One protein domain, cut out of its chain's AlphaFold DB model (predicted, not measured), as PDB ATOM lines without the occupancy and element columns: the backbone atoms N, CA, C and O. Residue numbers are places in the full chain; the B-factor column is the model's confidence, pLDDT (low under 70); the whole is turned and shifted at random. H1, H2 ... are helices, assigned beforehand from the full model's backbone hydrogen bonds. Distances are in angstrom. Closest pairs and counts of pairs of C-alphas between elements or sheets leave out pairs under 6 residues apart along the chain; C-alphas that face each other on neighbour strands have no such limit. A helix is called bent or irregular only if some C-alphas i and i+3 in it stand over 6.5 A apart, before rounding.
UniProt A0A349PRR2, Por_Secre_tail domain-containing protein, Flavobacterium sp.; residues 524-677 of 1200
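This is residues 524 to 677 of the 1200 residues of the protein "Por_Secre_tail domain-containing protein" of Flavobacterium sp. (UniProt A0A349PRR2). An up-and-down bundle of five helices, H1, H2, H4, H5 and H6, makes the body: H2, H4 and H5 form a triangle at its core, H1 packs on H4 at one side and H6 on H5 at the other. Short H3 lies beside H2 near residues 556 to 560, H7 lies off the bundle near H5, and residues 585 to 606 and 639 to 660 are long loops with no named element. The printed part has 154 residues with seven named helices, H1 to H7 in order, no named strand, and the class all helix. It is compact, with a radius of gyration of the C-alphas of 15.2 A, and rounded, spanning 42 by 41 by 34 A.

H2, residues 542 to 562, touches H5, residues 607 to 619, at a shallow tilt of 27 degrees, the same way; the closest C-alphas, of Glu 550 and Gly 609, are 5.3 A apart. H4, residues 574 to 584, touches H2 at a shallow tilt of 31 degrees, opposite ways, closest at the C-alphas of Ala 549 and Ile 575, 5.2 A. H4 and H5 form a helical hairpin, and H5 touches H4 with residues 609 to 613 alone, closest at the C-alphas of Pro 576 and Ala 613, 6.1 A. H5 and H6, residues 623 to 638, form another, closest at the C-alphas of Gly 617 and Leu 625, 5.0 A. H1, residues 524 to 533, touches H4 at a steep tilt of 41 degrees, closest at the C-alphas of Ser 528 and Ile 575, 5.8 A. H3, residues 568 to 571, only just touches H2, with 3 pairs of C-alphas within 8 A, closest at Met 556 and Leu 568, 6.0 A. H7, residues 661 to 667, is close to but not clearly touching H5; the closest C-alphas, of Glu 608 and Glu 661, are 7.4 A apart. H1 and H6 are apart. In H1, H5 and H6 every O i to N i+4 pair is within hydrogen-bond range; H2 has 16 of 17, H7 2 of 3, and H4 1 of 7 beside 6 of 8 O i to N i+3 pairs, while H3 is too short for an O i to N i+4 pair.

H2 is 30.2 A from first to last C-alpha, beginning at C-alpha 542 (-44.339, -58.918, -19.791). H6 is 21.8 A, H5 18.5 A, H4 16.3 A, H1 14.2 A, H7 9.9 A and H3 5.0 A. H4 is irregular: C-alphas 579 and 582 are 7.1 A apart. H1 begins at C-alpha 524 (-53.165, -42.332, -23.352), and H7 ends at C-alpha 667 (-30.327, -35.859, -28.128).

The two C-alphas farthest apart, of Ser 565 and Asn 589, are 43.9 A apart. The printed part has no cut. The links H4 to H5 and H6 to H7 are long, of 22 residues each. The mean pLDDT of the printed part is 88.8; residues 603 to 606, 640, 656 and 658 to 661 are under 70.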
ATOM      1  N   LEU A 524     -54.026 -42.186 -24.543       94.38
ATOM      2  CA  LEU A 524     -53.165 -42.332 -23.352       94.38
ATOM      3  C   LEU A 524     -53.960 -42.391 -22.036       94.38
ATOM      4  O   LEU A 524     -53.614 -43.160 -21.141       94.38
ATOM      5  N   SER A 525     -55.043 -41.615 -21.922       91.62
ATOM      6  CA  SER A 525     -55.937 -41.647 -20.755       91.62
ATOM      7  C   SER A 525     -56.544 -43.031 -20.512       91.62
ATOM      8  O   SER A 525     -56.558 -43.506 -19.376       91.62
ATOM      9  N   THR A 526     -56.990 -43.715 -21.566       93.81
ATOM     10  CA  THR A 526     -57.505 -45.086 -21.470       93.81
ATOM     11  C   THR A 526     -56.392 -46.071 -21.130       93.81
ATOM     12  O   THR A 526     -56.595 -46.928 -20.274       93.81
ATOM     13  N   MET A 527     -55.206 -45.936 -21.735       95.00
ATOM     14  CA  MET A 527     -54.071 -46.811 -21.417       95.00
ATOM     15  C   MET A 527     -53.655 -46.699 -19.948       95.00
ATOM     16  O   MET A 527     -53.495 -47.713 -19.268       95.00
ATOM     17  N   SER A 528     -53.555 -45.470 -19.434       95.50
ATOM     18  CA  SER A 528     -53.288 -45.203 -18.020       95.50
ATOM     19  C   SER A 528     -54.360 -45.823 -17.120       95.50
ATOM     20  O   SER A 528     -54.010 -46.483 -16.141       95.50
ATOM     21  N   GLN A 529     -55.645 -45.688 -17.463       91.94
ATOM     22  CA  GLN A 529     -56.731 -46.284 -16.682       91.94
ATOM     23  C   GLN A 529     -56.635 -47.815 -16.647       91.94
ATOM     24  O   GLN A 529     -56.706 -48.406 -15.574       91.94
ATOM     25  N   VAL A 530     -56.391 -48.463 -17.792       92.44
ATOM     26  CA  VAL A 530     -56.227 -49.924 -17.861       92.44
ATOM     27  C   VAL A 530     -55.052 -50.384 -16.996       92.44
ATOM     28  O   VAL A 530     -55.201 -51.317 -16.212       92.44
ATOM     29  N   ILE A 531     -53.904 -49.709 -17.083       92.56
ATOM     30  CA  ILE A 531     -52.731 -50.004 -16.247       92.56
ATOM     31  C   ILE A 531     -53.081 -49.860 -14.762       92.56
ATOM     32  O   ILE A 531     -52.738 -50.726 -13.957       92.56
ATOM     33  N   GLN A 532     -53.796 -48.799 -14.381       87.50
ATOM     34  CA  GLN A 532     -54.230 -48.586 -13.001       87.50
ATOM     35  C   GLN A 532     -55.160 -49.709 -12.510       87.50
ATOM     36  O   GLN A 532     -54.917 -50.283 -11.445       87.50
ATOM     37  N   ASP A 533     -56.171 -50.065 -13.300       86.50
ATOM     38  CA  ASP A 533     -57.177 -51.079 -12.958       86.50
ATOM     39  C   ASP A 533     -56.592 -52.496 -12.890       86.50
ATOM     40  O   ASP A 533     -57.134 -53.382 -12.224       86.50
ATOM     41  N   LYS A 534     -55.464 -52.727 -13.569       85.38
ATOM     42  CA  LYS A 534     -54.774 -54.020 -13.645       85.38
ATOM     43  C   LYS A 534     -53.520 -54.077 -12.770       85.38
ATOM     44  O   LYS A 534     -52.592 -54.828 -13.053       85.38
ATOM     45  N   TYR A 535     -53.542 -53.362 -11.642       83.50
ATOM     46  CA  TYR A 535     -52.491 -53.368 -10.614       83.50
ATOM     47  C   TYR A 535     -51.132 -52.847 -11.104       83.50
ATOM     48  O   TYR A 535     -50.080 -53.341 -10.700       83.50
ATOM     49  N   GLY A 536     -51.160 -51.813 -11.940       88.50
ATOM     50  CA  GLY A 536     -49.978 -51.080 -12.383       88.50
ATOM     51  C   GLY A 536     -49.335 -51.613 -13.659       88.50
ATOM     52  O   GLY A 536     -48.323 -51.059 -14.067       88.50
ATOM     53  N   ILE A 537     -49.896 -52.636 -14.310       92.69
ATOM     54  CA  ILE A 537     -49.343 -53.221 -15.537       92.69
ATOM     55  C   ILE A 537     -50.431 -53.457 -16.587       92.69
ATOM     56  O   ILE A 537     -51.579 -53.741 -16.256       92.69
ATOM     57  N   TRP A 538     -50.071 -53.356 -17.863       95.44
ATOM     58  CA  TRP A 538     -50.959 -53.711 -18.967       95.44
ATOM     59  C   TRP A 538     -51.263 -55.229 -18.966       95.44
ATOM     60  O   TRP A 538     -50.342 -56.013 -18.726       95.44
ATOM     61  N   PRO A 539     -52.517 -55.673 -19.204       94.88
ATOM     62  CA  PRO A 539     -52.957 -57.058 -18.983       94.88
ATOM     63  C   PRO A 539     -52.554 -58.034 -20.107       94.88
ATOM     64  O   PRO A 539     -53.387 -58.756 -20.654       94.88
ATOM     65  N   GLU A 540     -51.264 -58.075 -20.424       94.31
ATOM     66  CA  GLU A 540     -50.627 -59.009 -21.358       94.31
ATOM     67  C   GLU A 540     -49.290 -59.505 -20.771       94.31
ATOM     68  O   GLU A 540     -48.780 -58.915 -19.810       94.31
ATOM     69  N   PRO A 541     -48.680 -60.578 -21.314       93.31
ATOM     70  CA  PRO A 541     -47.365 -61.028 -20.871       93.31
ATOM     71  C   PRO A 541     -46.305 -59.920 -20.903       93.31
ATOM     72  O   PRO A 541     -46.386 -58.987 -21.700       93.31
ATOM     73  N   PHE A 542     -45.271 -60.026 -20.061       91.81
ATOM     74  CA  PHE A 542     -44.339 -58.918 -19.791       91.81
ATOM     75  C   PHE A 542     -43.730 -58.252 -21.034       91.81
ATOM     76  O   PHE A 542     -43.579 -57.034 -21.053       91.81
ATOM     77  N   THR A 543     -43.397 -59.016 -22.077       86.38
ATOM     78  CA  THR A 543     -42.862 -58.471 -23.338       86.38
ATOM     79  C   THR A 543     -43.857 -57.549 -24.049       86.38
ATOM     80  O   THR A 543     -43.443 -56.580 -24.667       86.38
ATOM     81  N   TYR A 544     -45.156 -57.808 -23.936       91.25
ATOM     82  CA  TYR A 544     -46.214 -56.985 -24.518       91.25
ATOM     83  C   TYR A 544     -46.541 -55.779 -23.646       91.25
ATOM     84  O   TYR A 544     -46.601 -54.653 -24.139       91.25
ATOM     85  N   ALA A 545     -46.670 -56.004 -22.336       93.12
ATOM     86  CA  ALA A 545     -46.903 -54.937 -21.371       93.12
ATOM     87  C   ALA A 545     -45.776 -53.894 -21.369       93.12
ATOM     88  O   ALA A 545     -46.048 -52.699 -21.252       93.12
ATOM     89  N   LYS A 546     -44.530 -54.339 -21.593       88.94
ATOM     90  CA  LYS A 546     -43.392 -53.473 -21.915       88.94
ATOM     91  C   LYS A 546     -43.755 -52.469 -22.992       88.94
ATOM     92  O   LYS A 546     -43.610 -51.273 -22.779       88.94
ATOM     93  N   TYR A 547     -44.112 -52.972 -24.177       89.69
ATOM     94  CA  TYR A 547     -44.227 -52.135 -25.362       89.69
ATOM     95  C   TYR A 547     -45.271 -51.047 -25.144       89.69
ATOM     96  O   TYR A 547     -45.088 -49.926 -25.601       89.69
ATOM     97  N   VAL A 548     -46.325 -51.349 -24.383       94.38
ATOM     98  CA  VAL A 548     -47.308 -50.342 -23.988       94.38
ATOM     99  C   VAL A 548     -46.678 -49.244 -23.140       94.38
ATOM    100  O   VAL A 548     -46.840 -48.073 -23.476       94.38
ATOM    101  N   ALA A 549     -45.956 -49.596 -22.077       94.19
ATOM    102  CA  ALA A 549     -45.329 -48.624 -21.184       94.19
ATOM    103  C   ALA A 549     -44.302 -47.745 -21.917       94.19
ATOM    104  O   ALA A 549     -44.372 -46.518 -21.844       94.19
ATOM    105  N   GLU A 550     -43.420 -48.367 -22.698       91.56
ATOM    106  CA  GLU A 550     -42.333 -47.687 -23.401       91.56
ATOM    107  C   GLU A 550     -42.856 -46.753 -24.503       91.56
ATOM    108  O   GLU A 550     -42.559 -45.557 -24.510       91.56
ATOM    109  N   PHE A 551     -43.691 -47.263 -25.414       93.38
ATOM    110  CA  PHE A 551     -44.170 -46.477 -26.556       93.38
ATOM    111  C   PHE A 551     -45.093 -45.348 -26.097       93.38
ATOM    112  O   PHE A 551     -45.042 -44.243 -26.638       93.38
ATOM    113  N   SER A 552     -45.898 -45.593 -25.061       95.75
ATOM    114  CA  SER A 552     -46.737 -44.552 -24.471       95.75
ATOM    115  C   SER A 552     -45.893 -43.488 -23.774       95.75
ATOM    116  O   SER A 552     -46.180 -42.306 -23.929       95.75
ATOM    117  N   THR A 553     -44.822 -43.868 -23.069       96.25
ATOM    118  CA  THR A 553     -43.896 -42.911 -22.437       96.25
ATOM    119  C   THR A 553     -43.150 -42.086 -23.488       96.25
ATOM    120  O   THR A 553     -43.000 -40.870 -23.335       96.25
ATOM    121  N   TYR A 554     -42.761 -42.698 -24.608       95.31
ATOM    122  CA  TYR A 554     -42.223 -41.985 -25.764       95.31
ATOM    123  C   TYR A 554     -43.229 -40.967 -26.324       95.31
ATOM    124  O   TYR A 554     -42.895 -39.789 -26.457       95.31
ATOM    125  N   VAL A 555     -44.488 -41.354 -26.555       95.69
ATOM    126  CA  VAL A 555     -45.534 -40.418 -27.012       95.69
ATOM    127  C   VAL A 555     -45.800 -39.314 -25.987       95.69
ATOM    128  O   VAL A 555     -45.884 -38.145 -26.364       95.69
ATOM    129  N   MET A 556     -45.862 -39.637 -24.691       97.25
ATOM    130  CA  MET A 556     -45.972 -38.644 -23.616       97.25
ATOM    131  C   MET A 556     -44.832 -37.625 -23.684       97.25
ATOM    132  O   MET A 556     -45.071 -36.430 -23.510       97.25
ATOM    133  N   THR A 557     -43.615 -38.080 -23.980       96.06
ATOM    134  CA  THR A 557     -42.428 -37.232 -24.140       96.06
ATOM    135  C   THR A 557     -42.561 -36.301 -25.342       96.06
ATOM    136  O   THR A 557     -42.391 -35.092 -25.183       96.06
ATOM    137  N   LEU A 558     -42.944 -36.821 -26.513       95.31
ATOM    138  CA  LEU A 558     -43.156 -36.011 -27.722       95.31
ATOM    139  C   LEU A 558     -44.224 -34.929 -27.511       95.31
ATOM    140  O   LEU A 558     -44.011 -33.759 -27.824       95.31
ATOM    141  N   VAL A 559     -45.370 -35.312 -26.943       94.50
ATOM    142  CA  VAL A 559     -46.496 -34.400 -26.702       94.50
ATOM    143  C   VAL A 559     -46.139 -33.343 -25.658       94.50
ATOM    144  O   VAL A 559     -46.432 -32.168 -25.856       94.50
ATOM    145  N   THR A 560     -45.464 -33.731 -24.573       94.19
ATOM    146  CA  THR A 560     -45.008 -32.793 -23.532       94.19
ATOM    147  C   THR A 560     -43.986 -31.803 -24.083       94.19
ATOM    148  O   THR A 560     -43.981 -30.631 -23.710       94.19
ATOM    149  N   LYS A 561     -43.118 -32.255 -24.992       92.12
ATOM    150  CA  LYS A 561     -42.150 -31.385 -25.655       92.12
ATOM    151  C   LYS A 561     -42.832 -30.375 -26.579       92.12
ATOM    152  O   LYS A 561     -42.424 -29.210 -26.618       92.12
ATOM    153  N   TYR A 562     -43.860 -30.815 -27.304       91.56
ATOM    154  CA  TYR A 562     -44.692 -29.944 -28.126       91.56
ATOM    155  C   TYR A 562     -45.393 -28.883 -27.266       91.56
ATOM    156  O   TYR A 562     -45.218 -27.689 -27.513       91.56
ATOM    157  N   ASP A 563     -46.100 -29.315 -26.221       88.06
ATOM    158  CA  ASP A 563     -46.796 -28.440 -25.283       88.06
ATOM    159  C   ASP A 563     -46.815 -29.051 -23.871       88.06
ATOM    160  O   ASP A 563     -47.525 -30.015 -23.570       88.06
ATOM    161  N   SER A 564     -46.036 -28.456 -22.967       87.38
ATOM    162  CA  SER A 564     -45.906 -28.936 -21.592       87.38
ATOM    163  C   SER A 564     -47.160 -28.696 -20.747       87.38
ATOM    164  O   SER A 564     -47.285 -29.287 -19.676       87.38
ATOM    165  N   SER A 565     -48.108 -27.863 -21.202       86.25
ATOM    166  CA  SER A 565     -49.358 -27.594 -20.476       86.25
ATOM    167  C   SER A 565     -50.279 -28.815 -20.386       86.25
ATOM    168  O   SER A 565     -51.155 -28.873 -19.519       86.25
ATOM    169  N   PHE A 566     -50.054 -29.838 -21.222       84.56
ATOM    170  CA  PHE A 566     -50.769 -31.107 -21.114       84.56
ATOM    171  C   PHE A 566     -50.433 -31.886 -19.837       84.56
ATOM    172  O   PHE A 566     -51.276 -32.670 -19.400       84.56
ATOM    173  N   ASP A 567     -49.273 -31.643 -19.218       85.75
ATOM    174  CA  ASP A 567     -48.867 -32.205 -17.920       85.75
ATOM    175  C   ASP A 567     -48.966 -33.745 -17.834       85.75
ATOM    176  O   ASP A 567     -49.470 -34.334 -16.874       85.75
ATOM    177  N   LEU A 568     -48.523 -34.428 -18.893       94.12
ATOM    178  CA  LEU A 568     -48.707 -35.876 -19.027       94.12
ATOM    179  C   LEU A 568     -47.899 -36.673 -17.997       94.12
ATOM    180  O   LEU A 568     -48.382 -37.691 -17.508       94.12
ATOM    181  N   ALA A 569     -46.707 -36.191 -17.633       93.31
ATOM    182  CA  ALA A 569     -45.849 -36.829 -16.636       93.31
ATOM    183  C   ALA A 569     -46.542 -36.984 -15.275       93.31
ATOM    184  O   ALA A 569     -46.376 -38.014 -14.632       93.31
ATOM    185  N   ASN A 570     -47.334 -35.993 -14.848       88.44
ATOM    186  CA  ASN A 570     -48.080 -36.066 -13.591       88.44
ATOM    187  C   ASN A 570     -49.418 -36.797 -13.754       88.44
ATOM    188  O   ASN A 570     -49.783 -37.595 -12.892       88.44
ATOM    189  N   LYS A 571     -50.141 -36.568 -14.860       89.06
ATOM    190  CA  LYS A 571     -51.460 -37.188 -15.091       89.06
ATOM    191  C   LYS A 571     -51.393 -38.700 -15.271       89.06
ATOM    192  O   LYS A 571     -52.264 -39.403 -14.770       89.06
ATOM    193  N   TYR A 572     -50.375 -39.189 -15.976       95.81
ATOM    194  CA  TYR A 572     -50.262 -40.590 -16.384       95.81
ATOM    195  C   TYR A 572     -48.943 -41.219 -15.922       95.81
ATOM    196  O   TYR A 572     -48.380 -42.068 -16.607       95.81
ATOM    197  N   ILE A 573     -48.446 -40.822 -14.742       95.75
ATOM    198  CA  ILE A 573     -47.168 -41.298 -14.176       95.75
ATOM    199  C   ILE A 573     -47.100 -42.826 -14.001       95.75
ATOM    200  O   ILE A 573     -46.025 -43.417 -13.967       95.75
ATOM    201  N   ASN A 574     -48.252 -43.489 -13.904       95.44
ATOM    202  CA  ASN A 574     -48.336 -44.941 -13.802       95.44
ATOM    203  C   ASN A 574     -47.905 -45.666 -15.087       95.44
ATOM    204  O   ASN A 574     -47.508 -46.823 -14.996       95.44
ATOM    205  N   ILE A 575     -47.963 -45.007 -16.250       96.75
ATOM    206  CA  ILE A 575     -47.502 -45.570 -17.526       96.75
ATOM    207  C   ILE A 575     -45.999 -45.886 -17.468       96.75
ATOM    208  O   ILE A 575     -45.665 -47.065 -17.582       96.75
ATOM    209  N   PRO A 576     -45.087 -44.918 -17.230       96.06
ATOM    210  CA  PRO A 576     -43.665 -45.235 -17.139       96.06
ATOM    211  C   PRO A 576     -43.367 -46.178 -15.965       96.06
ATOM    212  O   PRO A 576     -42.563 -47.097 -16.096       96.06
ATOM    213  N   PHE A 577     -44.047 -46.033 -14.819       93.88
ATOM    214  CA  PHE A 577     -43.834 -46.931 -13.672       93.88
ATOM    215  C   PHE A 577     -44.164 -48.400 -13.958       93.88
ATOM    216  O   PHE A 577     -43.634 -49.275 -13.278       93.88
ATOM    217  N   ALA A 578     -44.970 -48.710 -14.973       92.75
ATOM    218  CA  ALA A 578     -45.228 -50.094 -15.353       92.75
ATOM    219  C   ALA A 578     -43.954 -50.839 -15.814       92.75
ATOM    220  O   ALA A 578     -43.886 -52.063 -15.681       92.75
ATOM    221  N   GLU A 579     -42.923 -50.130 -16.300       88.94
ATOM    222  CA  GLU A 579     -41.689 -50.739 -16.822       88.94
ATOM    223  C   GLU A 579     -40.850 -51.474 -15.761       88.94
ATOM    224  O   GLU A 579     -40.016 -52.326 -16.095       88.94
ATOM    225  N   GLU A 580     -41.031 -51.166 -14.473       86.06
ATOM    226  CA  GLU A 580     -40.265 -51.820 -13.410       86.06
ATOM    227  C   GLU A 580     -40.895 -53.118 -12.904       86.06
ATOM    228  O   GLU A 580     -40.183 -53.950 -12.345       86.06
ATOM    229  N   ILE A 581     -42.211 -53.292 -13.073       87.94
ATOM    230  CA  ILE A 581     -42.979 -54.368 -12.425       87.94
ATOM    231  C   ILE A 581     -42.398 -55.754 -12.719       87.94
ATOM    232  O   ILE A 581     -42.291 -56.554 -11.788       87.94
ATOM    233  N   PRO A 582     -41.959 -56.072 -13.952       88.38
ATOM    234  CA  PRO A 582     -41.389 -57.387 -14.230       88.38
ATOM    235  C   PRO A 582     -40.097 -57.691 -13.453       88.38
ATOM    236  O   PRO A 582     -39.789 -58.867 -13.248       88.38
ATOM    237  N   ASN A 583     -39.370 -56.680 -12.951       83.75
ATOM    238  CA  ASN A 583     -38.173 -56.894 -12.128       83.75
ATOM    239  C   ASN A 583     -38.491 -57.690 -10.852       83.75
ATOM    240  O   ASN A 583     -37.716 -58.580 -10.488       83.75
ATOM    241  N   ASP A 584     -39.652 -57.453 -10.233       86.44
ATOM    242  CA  ASP A 584     -40.105 -58.186  -9.043       86.44
ATOM    243  C   ASP A 584     -40.285 -59.684  -9.324       86.44
ATOM    244  O   ASP A 584     -40.124 -60.515  -8.429       86.44
ATOM    245  N   PHE A 585     -40.566 -60.052 -10.575       91.00
ATOM    246  CA  PHE A 585     -40.836 -61.421 -11.019       91.00
ATOM    247  C   PHE A 585     -39.616 -62.127 -11.630       91.00
ATOM    248  O   PHE A 585     -39.752 -63.171 -12.271       91.00
ATOM    249  N   THR A 586     -38.419 -61.584 -11.398       89.19
ATOM    250  CA  THR A 586     -37.141 -62.184 -11.807       89.19
ATOM    251  C   THR A 586     -36.755 -63.350 -10.894       89.19
ATOM    252  O   THR A 586     -36.782 -63.220  -9.674       89.19
ATOM    253  N   TYR A 587     -36.337 -64.478 -11.461       91.19
ATOM    254  CA  TYR A 587     -35.802 -65.621 -10.728       91.19
ATOM    255  C   TYR A 587     -34.573 -65.269  -9.867       91.19
ATOM    256  O   TYR A 587     -33.902 -64.266 -10.124       91.19
ATOM    257  N   PRO A 588     -34.227 -66.097  -8.858       91.06
ATOM    258  CA  PRO A 588     -33.090 -65.848  -7.966       91.06
ATOM    259  C   PRO A 588     -31.725 -65.659  -8.652       91.06
ATOM    260  O   PRO A 588     -30.856 -65.004  -8.084       91.06
ATOM    261  N   ASN A 589     -31.534 -66.169  -9.875       86.12
ATOM    262  CA  ASN A 589     -30.332 -65.912 -10.685       86.12
ATOM    263  C   ASN A 589     -30.234 -64.476 -11.239       86.12
ATOM    264  O   ASN A 589     -29.217 -64.109 -11.822       86.12
ATOM    265  N   GLY A 590     -31.291 -63.672 -11.103       82.38
ATOM    266  CA  GLY A 590     -31.320 -62.268 -11.500       82.38
ATOM    267  C   GLY A 590     -31.381 -62.003 -13.007       82.38
ATOM    268  O   GLY A 590     -31.328 -60.834 -13.382       82.38
ATOM    269  N   ASN A 591     -31.494 -63.029 -13.861       76.25
ATOM    270  CA  ASN A 591     -31.354 -62.878 -15.318       76.25
ATOM    271  C   ASN A 591     -32.543 -63.382 -16.157       76.25
ATOM    272  O   ASN A 591     -32.507 -63.267 -17.382       76.25
ATOM    273  N   ARG A 592     -33.579 -63.957 -15.533       83.44
ATOM    274  CA  ARG A 592     -34.793 -64.435 -16.213       83.44
ATOM    275  C   ARG A 592     -36.037 -64.146 -15.390       83.44
ATOM    276  O   ARG A 592     -35.980 -64.222 -14.169       83.44
ATOM    277  N   THR A 593     -37.162 -63.884 -16.040       88.62
ATOM    278  CA  THR A 593     -38.483 -63.746 -15.404       88.62
ATOM    279  C   THR A 593     -39.309 -65.019 -15.561       88.62
ATOM    280  O   THR A 593     -38.975 -65.892 -16.366       88.62
ATOM    281  N   LEU A 594     -40.408 -65.116 -14.810       91.31
ATOM    282  CA  LEU A 594     -41.416 -66.167 -14.995       91.31
ATOM    283  C   LEU A 594     -42.023 -66.176 -16.412       91.31
ATOM    284  O   LEU A 594     -42.020 -65.152 -17.103       91.31
ATOM    285  N   HIS A 595     -42.544 -67.333 -16.834       91.62
ATOM    286  CA  HIS A 595     -43.220 -67.514 -18.122       91.62
ATOM    287  C   HIS A 595     -44.731 -67.713 -17.971       91.62
ATOM    288  O   HIS A 595     -45.183 -68.592 -17.239       91.62
ATOM    289  N   PHE A 596     -45.509 -66.953 -18.739       92.94
ATOM    290  CA  PHE A 596     -46.962 -67.080 -18.845       92.94
ATOM    291  C   PHE A 596     -47.435 -66.514 -20.186       92.94
ATOM    292  O   PHE A 596     -46.855 -65.545 -20.687       92.94
ATOM    293  N   GLY A 597     -48.472 -67.132 -20.759       92.38
ATOM    294  CA  GLY A 597     -48.978 -66.774 -22.083       92.38
ATOM    295  C   GLY A 597     -47.879 -66.775 -23.149       92.38
ATOM    296  O   GLY A 597     -46.892 -67.502 -23.043       92.38
ATOM    297  N   ASP A 598     -47.993 -65.879 -24.126       89.62
ATOM    298  CA  ASP A 598     -46.977 -65.679 -25.168       89.62
ATOM    299  C   ASP A 598     -45.711 -64.938 -24.693       89.62
ATOM    300  O   ASP A 598     -44.924 -64.442 -25.505       89.62
ATOM    301  N   GLY A 599     -45.491 -64.842 -23.382       87.94
ATOM    302  CA  GLY A 599     -44.308 -64.218 -22.804       87.94
ATOM    303  C   GLY A 599     -43.014 -65.001 -23.045       87.94
ATOM    304  O   GLY A 599     -42.993 -66.141 -23.502       87.94
ATOM    305  N   SER A 600     -41.891 -64.381 -22.686       83.56
ATOM    306  CA  SER A 600     -40.566 -65.008 -22.677       83.56
ATOM    307  C   SER A 600     -39.972 -64.967 -21.269       83.56
ATOM    308  O   SER A 600     -40.177 -64.002 -20.537       83.56
ATOM    309  N   ARG A 601     -39.169 -65.979 -20.910       85.81
ATOM    310  CA  ARG A 601     -38.345 -65.951 -19.682       85.81
ATOM    311  C   ARG A 601     -37.151 -65.012 -19.803       85.81
ATOM    312  O   ARG A 601     -36.573 -64.622 -18.797       85.81
ATOM    313  N   GLY A 602     -36.752 -64.679 -21.029       72.38
ATOM    314  CA  GLY A 602     -35.649 -63.768 -21.329       72.38
ATOM    315  C   GLY A 602     -36.094 -62.311 -21.373       72.38
ATOM    316  O   GLY A 602     -35.766 -61.618 -22.329       72.38
ATOM    317  N   TYR A 603     -36.884 -61.861 -20.397       67.31
ATOM    318  CA  TYR A 603     -37.224 -60.447 -20.280       67.31
ATOM    319  C   TYR A 603     -35.948 -59.647 -19.985       67.31
ATOM    320  O   TYR A 603     -35.356 -59.776 -18.912       67.31
ATOM    321  N   ALA A 604     -35.503 -58.849 -20.953       64.88
ATOM    322  CA  ALA A 604     -34.421 -57.894 -20.758       64.88
ATOM    323  C   ALA A 604     -34.979 -56.648 -20.060       64.88
ATOM    324  O   ALA A 604     -36.052 -56.170 -20.419       64.88
ATOM    325  N   ARG A 605     -34.266 -56.119 -19.061       68.00
ATOM    326  CA  ARG A 605     -34.627 -54.828 -18.453       68.00
ATOM    327  C   ARG A 605     -34.544 -53.732 -19.514       68.00
ATOM    328  O   ARG A 605     -33.572 -53.698 -20.262       68.00
ATOM    329  N   TYR A 606     -35.533 -52.844 -19.560       68.12
ATOM    330  CA  TYR A 606     -35.631 -51.817 -20.604       68.12
ATOM    331  C   TYR A 606     -34.943 -50.544 -20.193       68.12
ATOM    332  O   TYR A 606     -35.537 -49.572 -19.743       68.12
ATOM    333  N   THR A 607     -33.637 -50.582 -20.340       84.19
ATOM    334  CA  THR A 607     -32.780 -49.475 -19.961       84.19
ATOM    335  C   THR A 607     -32.984 -48.246 -20.829       84.19
ATOM    336  O   THR A 607     -32.801 -47.135 -20.350       84.19
ATOM    337  N   GLU A 608     -33.432 -48.426 -22.065       86.00
ATOM    338  CA  GLU A 608     -33.763 -47.353 -22.989       86.00
ATOM    339  C   GLU A 608     -35.109 -46.694 -22.658       86.00
ATOM    340  O   GLU A 608     -35.168 -45.466 -22.596       86.00
ATOM    341  N   GLY A 609     -36.141 -47.472 -22.312       90.25
ATOM    342  CA  GLY A 609     -37.395 -46.944 -21.752       90.25
ATOM    343  C   GLY A 609     -37.160 -46.126 -20.474       90.25
ATOM    344  O   GLY A 609     -37.659 -45.005 -20.346       90.25
ATOM    345  N   TYR A 610     -36.258 -46.592 -19.597       93.19
ATOM    346  CA  TYR A 610     -35.851 -45.837 -18.407       93.19
ATOM    347  C   TYR A 610     -35.208 -44.486 -18.745       93.19
ATOM    348  O   TYR A 610     -35.452 -43.505 -18.040       93.19
ATOM    349  N   GLU A 611     -34.409 -44.400 -19.810       94.38
ATOM    350  CA  GLU A 611     -33.787 -43.141 -20.244       94.38
ATOM    351  C   GLU A 611     -34.829 -42.172 -20.814       94.38
ATOM    352  O   GLU A 611     -34.764 -40.976 -20.524       94.38
ATOM    353  N   VAL A 612     -35.829 -42.672 -21.551       94.81
ATOM    354  CA  VAL A 612     -36.961 -41.859 -22.032       94.81
ATOM    355  C   VAL A 612     -37.798 -41.350 -20.855       94.81
ATOM    356  O   VAL A 612     -38.107 -40.160 -20.797       94.81
ATOM    357  N   ALA A 613     -38.108 -42.200 -19.875       96.56
ATOM    358  CA  ALA A 613     -38.845 -41.805 -18.676       96.56
ATOM    359  C   ALA A 613     -38.066 -40.797 -17.807       96.56
ATOM    360  O   ALA A 613     -38.645 -39.840 -17.284       96.56
ATOM    361  N   TYR A 614     -36.743 -40.961 -17.690       97.31
ATOM    362  CA  TYR A 614     -35.869 -39.997 -17.018       97.31
ATOM    363  C   TYR A 614     -35.837 -38.654 -17.762       97.31
ATOM    364  O   TYR A 614     -35.951 -37.598 -17.137       97.31
ATOM    365  N   TYR A 615     -35.752 -38.677 -19.098       96.50
ATOM    366  CA  TYR A 615     -35.806 -37.473 -19.928       96.50
ATOM    367  C   TYR A 615     -37.160 -36.756 -19.820       96.50
ATOM    368  O   TYR A 615     -37.183 -35.539 -19.638       96.50
ATOM    369  N   LEU A 616     -38.282 -37.486 -19.817       97.38
ATOM    370  CA  LEU A 616     -39.603 -36.923 -19.517       97.38
ATOM    371  C   LEU A 616     -39.609 -36.225 -18.147       97.38
ATOM    372  O   LEU A 616     -40.070 -35.091 -18.036       97.38
ATOM    373  N   GLY A 617     -39.024 -36.861 -17.126       97.19
ATOM    374  CA  GLY A 617     -38.846 -36.264 -15.803       97.19
ATOM    375  C   GLY A 617     -38.042 -34.960 -15.828       97.19
ATOM    376  O   GLY A 617     -38.409 -34.006 -15.140       97.19
ATOM    377  N   LYS A 618     -36.987 -34.875 -16.651       95.50
ATOM    378  CA  LYS A 618     -36.198 -33.645 -16.851       95.50
ATOM    379  C   LYS A 618     -37.017 -32.556 -17.541       95.50
ATOM    380  O   LYS A 618     -36.984 -31.418 -17.082       95.50
ATOM    381  N   LEU A 619     -37.757 -32.897 -18.598       94.31
ATOM    382  CA  LEU A 619     -38.591 -31.948 -19.344       94.31
ATOM    383  C   LEU A 619     -39.638 -31.271 -18.454       94.31
ATOM    384  O   LEU A 619     -39.942 -30.096 -18.647       94.31
ATOM    385  N   THR A 620     -40.179 -31.997 -17.473       94.56
ATOM    386  CA  THR A 620     -41.254 -31.502 -16.602       94.56
ATOM    387  C   THR A 620     -40.797 -31.134 -15.194       94.56
ATOM    388  O   THR A 620     -41.636 -30.802 -14.361       94.56
ATOM    389  N   ASN A 621     -39.500 -31.244 -14.880       94.19
ATOM    390  CA  ASN A 621     -38.977 -31.174 -13.508       94.19
ATOM    391  C   ASN A 621     -39.726 -32.100 -12.518       94.19
ATOM    392  O   ASN A 621     -39.936 -31.748 -11.357       94.19
ATOM    393  N   ASN A 622     -40.153 -33.285 -12.969       96.19
ATOM    394  CA  ASN A 622     -40.871 -34.246 -12.128       96.19
ATOM    395  C   ASN A 622     -39.870 -35.046 -11.283       96.19
ATOM    396  O   ASN A 622     -39.209 -35.965 -11.767       96.19
ATOM    397  N   THR A 623     -39.760 -34.688 -10.004       96.00
ATOM    398  CA  THR A 623     -38.795 -35.281  -9.066       96.00
ATOM    399  C   THR A 623     -39.024 -36.772  -8.828       96.00
ATOM    400  O   THR A 623     -38.057 -37.501  -8.622       96.00
ATOM    401  N   THR A 624     -40.268 -37.247  -8.911       95.62
ATOM    402  CA  THR A 624     -40.611 -38.662  -8.725       95.62
ATOM    403  C   THR A 624     -40.075 -39.524  -9.870       95.62
ATOM    404  O   THR A 624     -39.465 -40.561  -9.621       95.62
ATOM    405  N   LEU A 625     -40.249 -39.088 -11.124       96.00
ATOM    406  CA  LEU A 625     -39.676 -39.764 -12.294       96.00
ATOM    407  C   LEU A 625     -38.144 -39.732 -12.251       96.00
ATOM    408  O   LEU A 625     -37.504 -40.755 -12.490       96.00
ATOM    409  N   LEU A 626     -37.558 -38.580 -11.904       97.19
ATOM    410  CA  LEU A 626     -36.105 -38.419 -11.815       97.19
ATOM    411  C   LEU A 626     -35.482 -39.344 -10.765       97.19
ATOM    412  O   LEU A 626     -34.523 -40.046 -11.074       97.19
ATOM    413  N   ASP A 627     -36.037 -39.384  -9.551       94.75
ATOM    414  CA  ASP A 627     -35.553 -40.274  -8.490       94.75
ATOM    415  C   ASP A 627     -35.694 -41.745  -8.897       94.75
ATOM    416  O   ASP A 627     -34.751 -42.529  -8.767       94.75
ATOM    417  N   LYS A 628     -36.857 -42.113  -9.445       92.25
ATOM    418  CA  LYS A 628     -37.160 -43.495  -9.799       92.25
ATOM    419  C   LYS A 628     -36.263 -44.019 -10.913       92.25
ATOM    420  O   LYS A 628     -35.550 -45.005 -10.726       92.25
ATOM    421  N   PHE A 629     -36.299 -43.369 -12.072       94.31
ATOM    422  CA  PHE A 629     -35.579 -43.843 -13.249       94.31
ATOM    423  C   PHE A 629     -34.083 -43.571 -13.156       94.31
ATOM    424  O   PHE A 629     -33.300 -44.374 -13.656       94.31
ATOM    425  N   GLY A 630     -33.667 -42.542 -12.413       95.75
ATOM    426  CA  GLY A 630     -32.261 -42.322 -12.097       95.75
ATOM    427  C   GLY A 630     -31.641 -43.502 -11.342       95.75
ATOM    428  O   GLY A 630     -30.630 -44.066 -11.773       95.75
ATOM    429  N   LYS A 631     -32.316 -43.974 -10.281       92.31
ATOM    430  CA  LYS A 631     -31.930 -45.197  -9.554       92.31
ATOM    431  C   LYS A 631     -31.945 -46.426 -10.460       92.31
ATOM    432  O   LYS A 631     -30.972 -47.170 -10.471       92.31
ATOM    433  N   LEU A 632     -33.004 -46.636 -11.249       90.44
ATOM    434  CA  LEU A 632     -33.129 -47.807 -12.133       90.44
ATOM    435  C   LEU A 632     -32.022 -47.880 -13.195       90.44
ATOM    436  O   LEU A 632     -31.457 -48.958 -13.419       90.44
ATOM    437  N   ILE A 633     -31.673 -46.750 -13.817       93.19
ATOM    438  CA  ILE A 633     -30.565 -46.655 -14.777       93.19
ATOM    439  C   ILE A 633     -29.247 -46.975 -14.072       93.19
ATOM    440  O   ILE A 633     -28.527 -47.883 -14.494       93.19
ATOM    441  N   ASN A 634     -28.950 -46.290 -12.963       93.25
ATOM    442  CA  ASN A 634     -27.687 -46.463 -12.246       93.25
ATOM    443  C   ASN A 634     -27.536 -47.877 -11.658       93.25
ATOM    444  O   ASN A 634     -26.438 -48.437 -11.688       93.25
ATOM    445  N   SER A 635     -28.622 -48.509 -11.209       88.38
ATOM    446  CA  SER A 635     -28.647 -49.921 -10.813       88.38
ATOM    447  C   SER A 635     -28.382 -50.855 -11.986       88.38
ATOM    448  O   SER A 635     -27.611 -51.806 -11.860       88.38
ATOM    449  N   SER A 636     -28.982 -50.594 -13.146       87.62
ATOM    450  CA  SER A 636     -28.774 -51.428 -14.333       87.62
ATOM    451  C   SER A 636     -27.327 -51.362 -14.828       87.62
ATOM    452  O   SER A 636     -26.772 -52.395 -15.198       87.62
ATOM    453  N   VAL A 637     -26.684 -50.191 -14.740       90.00
ATOM    454  CA  VAL A 637     -25.244 -50.026 -15.006       90.00
ATOM    455  C   VAL A 637     -24.402 -50.749 -13.950       90.00
ATOM    456  O   VAL A 637     -23.564 -51.581 -14.293       90.00
ATOM    457  N   SER A 638     -24.644 -50.479 -12.662       89.12
ATOM    458  CA  SER A 638     -23.806 -50.978 -11.557       89.12
ATOM    459  C   SER A 638     -23.841 -52.499 -11.417       89.12
ATOM    460  O   SER A 638     -22.834 -53.115 -11.075       89.12
ATOM    461  N   PHE A 639     -24.990 -53.117 -11.696       80.25
ATOM    462  CA  PHE A 639     -25.185 -54.564 -11.594       80.25
ATOM    463  C   PHE A 639     -25.087 -55.284 -12.953       80.25
ATOM    464  O   PHE A 639     -25.589 -56.398 -13.085       80.25
ATOM    465  N   GLY A 640     -24.443 -54.664 -13.953       68.25
ATOM    466  CA  GLY A 640     -23.979 -55.325 -15.182       68.25
ATOM    467  C   GLY A 640     -25.043 -55.633 -16.241       68.25
ATOM    468  O   GLY A 640     -24.779 -56.422 -17.143       68.25
ATOM    469  N   ASN A 641     -26.227 -55.024 -16.158       70.12
ATOM    470  CA  ASN A 641     -27.349 -55.288 -17.069       70.12
ATOM    471  C   ASN A 641     -27.529 -54.211 -18.152       70.12
ATOM    472  O   ASN A 641     -28.417 -54.341 -18.987       70.12
ATOM    473  N   TYR A 642     -26.709 -53.154 -18.146       87.50
ATOM    474  CA  TYR A 642     -26.790 -52.061 -19.111       87.50
ATOM    475  C   TYR A 642     -25.427 -51.436 -19.389       87.50
ATOM    476  O   TYR A 642     -24.801 -50.861 -18.497       87.50
ATOM    477  N   ASN A 643     -24.986 -51.483 -20.647       88.88
ATOM    478  CA  ASN A 643     -23.852 -50.684 -21.095       88.88
ATOM    479  C   ASN A 643     -24.345 -49.345 -21.657       88.88
ATOM    480  O   ASN A 643     -24.554 -49.185 -22.862       88.88
ATOM    481  N   ARG A 644     -24.502 -48.360 -20.770       88.75
ATOM    482  CA  ARG A 644     -24.900 -46.998 -21.149       88.75
ATOM    483  C   ARG A 644     -23.910 -46.329 -22.112       88.75
ATOM    484  O   ARG A 644     -24.312 -45.538 -22.958       88.75
ATOM    485  N   GLN A 645     -22.630 -46.691 -22.027       89.69
ATOM    486  CA  GLN A 645     -21.549 -46.154 -22.860       89.69
ATOM    487  C   GLN A 645     -21.177 -47.116 -24.004       89.69
ATOM    488  O   GLN A 645     -20.016 -47.179 -24.414       89.69
ATOM    489  N   LYS A 646     -22.148 -47.901 -24.509       87.56
ATOM    490  CA  LYS A 646     -21.921 -48.856 -25.604       87.56
ATOM    491  C   LYS A 646     -21.323 -48.161 -26.830       87.56
ATOM    492  O   LYS A 646     -21.739 -47.065 -27.206       87.56
ATOM    493  N   THR A 647     -20.355 -48.812 -27.468       86.56
ATOM    494  CA  THR A 647     -19.841 -48.365 -28.766       86.56
ATOM    495  C   THR A 647     -20.921 -48.548 -29.828       86.56
ATOM    496  O   THR A 647     -21.603 -49.572 -29.849       86.56
ATOM    497  N   LEU A 648     -21.060 -47.560 -30.714       89.31
ATOM    498  CA  LEU A 648     -21.989 -47.624 -31.835       89.31
ATOM    499  C   LEU A 648     -21.687 -48.837 -32.727       89.31
ATOM    500  O   LEU A 648     -20.555 -49.006 -33.184       89.31
ATOM    501  N   SER A 649     -22.708 -49.644 -33.016       85.50
ATOM    502  CA  SER A 649     -22.580 -50.762 -33.951       85.50
ATOM    503  C   SER A 649     -22.314 -50.270 -35.380       85.50
ATOM    504  O   SER A 649     -22.941 -49.314 -35.856       85.50
ATOM    505  N   SER A 650     -21.417 -50.958 -36.097       79.12
ATOM    506  CA  SER A 650     -21.196 -50.729 -37.531       79.12
ATOM    507  C   SER A 650     -22.374 -51.206 -38.388       79.12
ATOM    508  O   SER A 650     -22.587 -50.668 -39.472       79.12
ATOM    509  N   THR A 651     -23.163 -52.169 -37.903       80.00
ATOM    510  CA  THR A 651     -24.385 -52.648 -38.561       80.00
ATOM    511  C   THR A 651     -25.617 -51.969 -37.972       80.00
ATOM    512  O   THR A 651     -25.748 -51.862 -36.750       80.00
ATOM    513  N   ARG A 652     -26.543 -51.541 -38.837       82.56
ATOM    514  CA  ARG A 652     -27.844 -50.997 -38.416       82.56
ATOM    515  C   ARG A 652     -28.751 -52.105 -37.879       82.56
ATOM    516  O   ARG A 652     -28.702 -53.234 -38.365       82.56
ATOM    517  N   SER A 653     -29.576 -51.760 -36.891       75.75
ATOM    518  CA  SER A 653     -30.621 -52.656 -36.390       75.75
ATOM    519  C   SER A 653     -31.671 -52.907 -37.473       75.75
ATOM    520  O   SER A 653     -32.055 -51.998 -38.208       75.75
ATOM    521  N   THR A 654     -32.153 -54.146 -37.556       73.12
ATOM    522  CA  THR A 654     -33.289 -54.530 -38.406       73.12
ATOM    523  C   THR A 654     -34.589 -54.685 -37.612       73.12
ATOM    524  O   THR A 654     -35.626 -55.020 -38.195       73.12
ATOM    525  N   GLU A 655     -34.553 -54.453 -36.297       73.31
ATOM    526  CA  GLU A 655     -35.689 -54.602 -35.379       73.31
ATOM    527  C   GLU A 655     -36.771 -53.546 -35.621       73.31
ATOM    528  O   GLU A 655     -36.498 -52.464 -36.142       73.31
ATOM    529  N   VAL A 656     -38.032 -53.897 -35.358       68.94
ATOM    530  CA  VAL A 656     -39.200 -53.041 -35.637       68.94
ATOM    531  C   VAL A 656     -39.381 -52.042 -34.502       68.94
ATOM    532  O   VAL A 656     -40.055 -52.340 -33.518       68.94
ATOM    533  N   GLU A 657     -38.813 -50.853 -34.670       72.50
ATOM    534  CA  GLU A 657     -38.871 -49.777 -33.682       72.50
ATOM    535  C   GLU A 657     -39.214 -48.445 -34.372       72.50
ATOM    536  O   GLU A 657     -38.681 -48.157 -35.446       72.50
ATOM    537  N   PRO A 658     -40.133 -47.639 -33.805       62.53
ATOM    538  CA  PRO A 658     -40.559 -46.371 -34.404       62.53
ATOM    539  C   PRO A 658     -39.522 -45.252 -34.235       62.53
ATOM    540  O   PRO A 658     -39.585 -44.247 -34.942       62.53
ATOM    541  N   TYR A 659     -38.581 -45.417 -33.306       67.62
ATOM    542  CA  TYR A 659     -37.417 -44.568 -33.103       67.62
ATOM    543  C   TYR A 659     -36.196 -45.471 -32.962       67.62
ATOM    544  O   TYR A 659     -36.269 -46.519 -32.333       67.62
ATOM    545  N   PHE A 660     -35.069 -45.064 -33.537       64.56
ATOM    546  CA  PHE A 660     -33.820 -45.783 -33.337       64.56
ATOM    547  C   PHE A 660     -33.036 -45.105 -32.220       64.56
ATOM    548  O   PHE A 660     -32.721 -43.914 -32.296       64.56
ATOM    549  N   GLU A 661     -32.706 -45.899 -31.201       69.12
ATOM    550  CA  GLU A 661     -32.031 -45.480 -29.965       69.12
ATOM    551  C   GLU A 661     -30.800 -44.594 -30.196       69.12
ATOM    552  O   GLU A 661     -30.458 -43.754 -29.366       69.12
ATOM    553  N   GLU A 662     -30.108 -44.785 -31.320       85.75
ATOM    554  CA  GLU A 662     -28.778 -44.226 -31.538       85.75
ATOM    555  C   GLU A 662     -28.786 -42.690 -31.634       85.75
ATOM    556  O   GLU A 662     -27.924 -42.024 -31.059       85.75
ATOM    557  N   ALA A 663     -29.787 -42.105 -32.302       89.62
ATOM    558  CA  ALA A 663     -29.935 -40.651 -32.363       89.62
ATOM    559  C   ALA A 663     -30.406 -40.082 -31.014       89.62
ATOM    560  O   ALA A 663     -29.845 -39.104 -30.516       89.62
ATOM    561  N   LEU A 664     -31.387 -40.725 -30.370       91.88
ATOM    562  CA  LEU A 664     -31.910 -40.287 -29.072       91.88
ATOM    563  C   LEU A 664     -30.856 -40.356 -27.956       91.88
ATOM    564  O   LEU A 664     -30.868 -39.523 -27.054       91.88
ATOM    565  N   ARG A 665     -29.873 -41.258 -28.046       91.62
ATOM    566  CA  ARG A 665     -28.733 -41.311 -27.115       91.62
ATOM    567  C   ARG A 665     -27.882 -40.037 -27.141       91.62
ATOM    568  O   ARG A 665     -27.299 -39.654 -26.126       91.62
ATOM    569  N   LEU A 666     -27.817 -39.351 -28.280       93.56
ATOM    570  CA  LEU A 666     -27.181 -38.037 -28.376       93.56
ATOM    571  C   LEU A 666     -28.113 -36.930 -27.875       93.56
ATOM    572  O   LEU A 666     -27.678 -36.087 -27.087       93.56
ATOM    573  N   LEU A 667     -29.376 -36.958 -28.312       95.25
ATOM    574  CA  LEU A 667     -30.327 -35.859 -28.128       95.25
ATOM    575  C   LEU A 667     -30.969 -35.811 -26.731       95.25
ATOM    576  O   LEU A 667     -31.170 -34.721 -26.205       95.25
ATOM    577  N   TRP A 668     -31.319 -36.956 -26.142       94.88
ATOM    578  CA  TRP A 668     -32.151 -37.051 -24.931       94.88
ATOM    579  C   TRP A 668     -31.407 -37.606 -23.713       94.88
ATOM    580  O   TRP A 668     -31.716 -37.229 -22.585       94.88
ATOM    581  N   TYR A 669     -30.413 -38.482 -23.897       93.62
ATOM    582  CA  TYR A 669     -29.745 -39.109 -22.751       93.62
ATOM    583  C   TYR A 669     -28.808 -38.105 -22.081       93.62
ATOM    584  O   TYR A 669     -27.902 -37.566 -22.720       93.62
ATOM    585  N   SER A 670     -28.970 -37.885 -20.779       92.94
ATOM    586  CA  SER A 670     -28.102 -36.982 -20.011       92.94
ATOM    587  C   SER A 670     -26.661 -37.500 -19.944       92.94
ATOM    588  O   SER A 670     -26.443 -38.707 -19.843       92.94
ATOM    589  N   GLY A 671     -25.644 -36.637 -19.940       91.44
ATOM    590  CA  GLY A 671     -24.257 -37.075 -19.735       91.44
ATOM    591  C   GLY A 671     -24.060 -37.825 -18.409       91.44
ATOM    592  O   GLY A 671     -23.375 -38.854 -18.365       91.44
ATOM    593  N   THR A 672     -24.741 -37.357 -17.361       90.81
ATOM    594  CA  THR A 672     -24.800 -37.938 -16.012       90.81
ATOM    595  C   THR A 672     -26.246 -38.190 -15.584       90.81
ATOM    596  O   THR A 672     -27.159 -37.506 -16.043       90.81
ATOM    597  N   VAL A 673     -26.455 -39.168 -14.701       95.25
ATOM    598  CA  VAL A 673     -27.777 -39.537 -14.175       95.25
ATOM    599  C   VAL A 673     -27.739 -39.473 -12.655       95.25
ATOM    600  O   VAL A 673     -26.896 -40.118 -12.028       95.25
ATOM    601  N   ASP A 674     -28.650 -38.698 -12.074       94.12
ATOM    602  CA  ASP A 674     -28.770 -38.539 -10.624       94.12
ATOM    603  C   ASP A 674     -29.405 -39.777  -9.963       94.12
ATOM    604  O   ASP A 674     -30.173 -40.505 -10.586       94.12
ATOM    605  N   GLY A 675     -29.120 -39.995  -8.675       90.75
ATOM    606  CA  GLY A 675     -29.691 -41.084  -7.870       90.75
ATOM    607  C   GLY A 675     -28.722 -42.247  -7.647       90.75
ATOM    608  O   GLY A 675     -28.120 -42.770  -8.578       90.75
ATOM    609  N   ALA A 676     -28.543 -42.673  -6.397       90.19
ATOM    610  CA  ALA A 676     -27.636 -43.777  -6.086       90.19
ATOM    611  C   ALA A 676     -28.189 -45.113  -6.603       90.19
ATOM    612  O   ALA A 676     -29.378 -45.390  -6.456       90.19
ATOM    613  N   ALA A 677     -27.325 -45.964  -7.161       88.56
ATOM    614  CA  ALA A 677     -27.704 -47.326  -7.519       88.56
ATOM    615  C   ALA A 677     -28.211 -48.080  -6.280       88.56
ATOM    616  O   ALA A 677     -27.529 -48.153  -5.256       88.56
TER     617      ALA A 677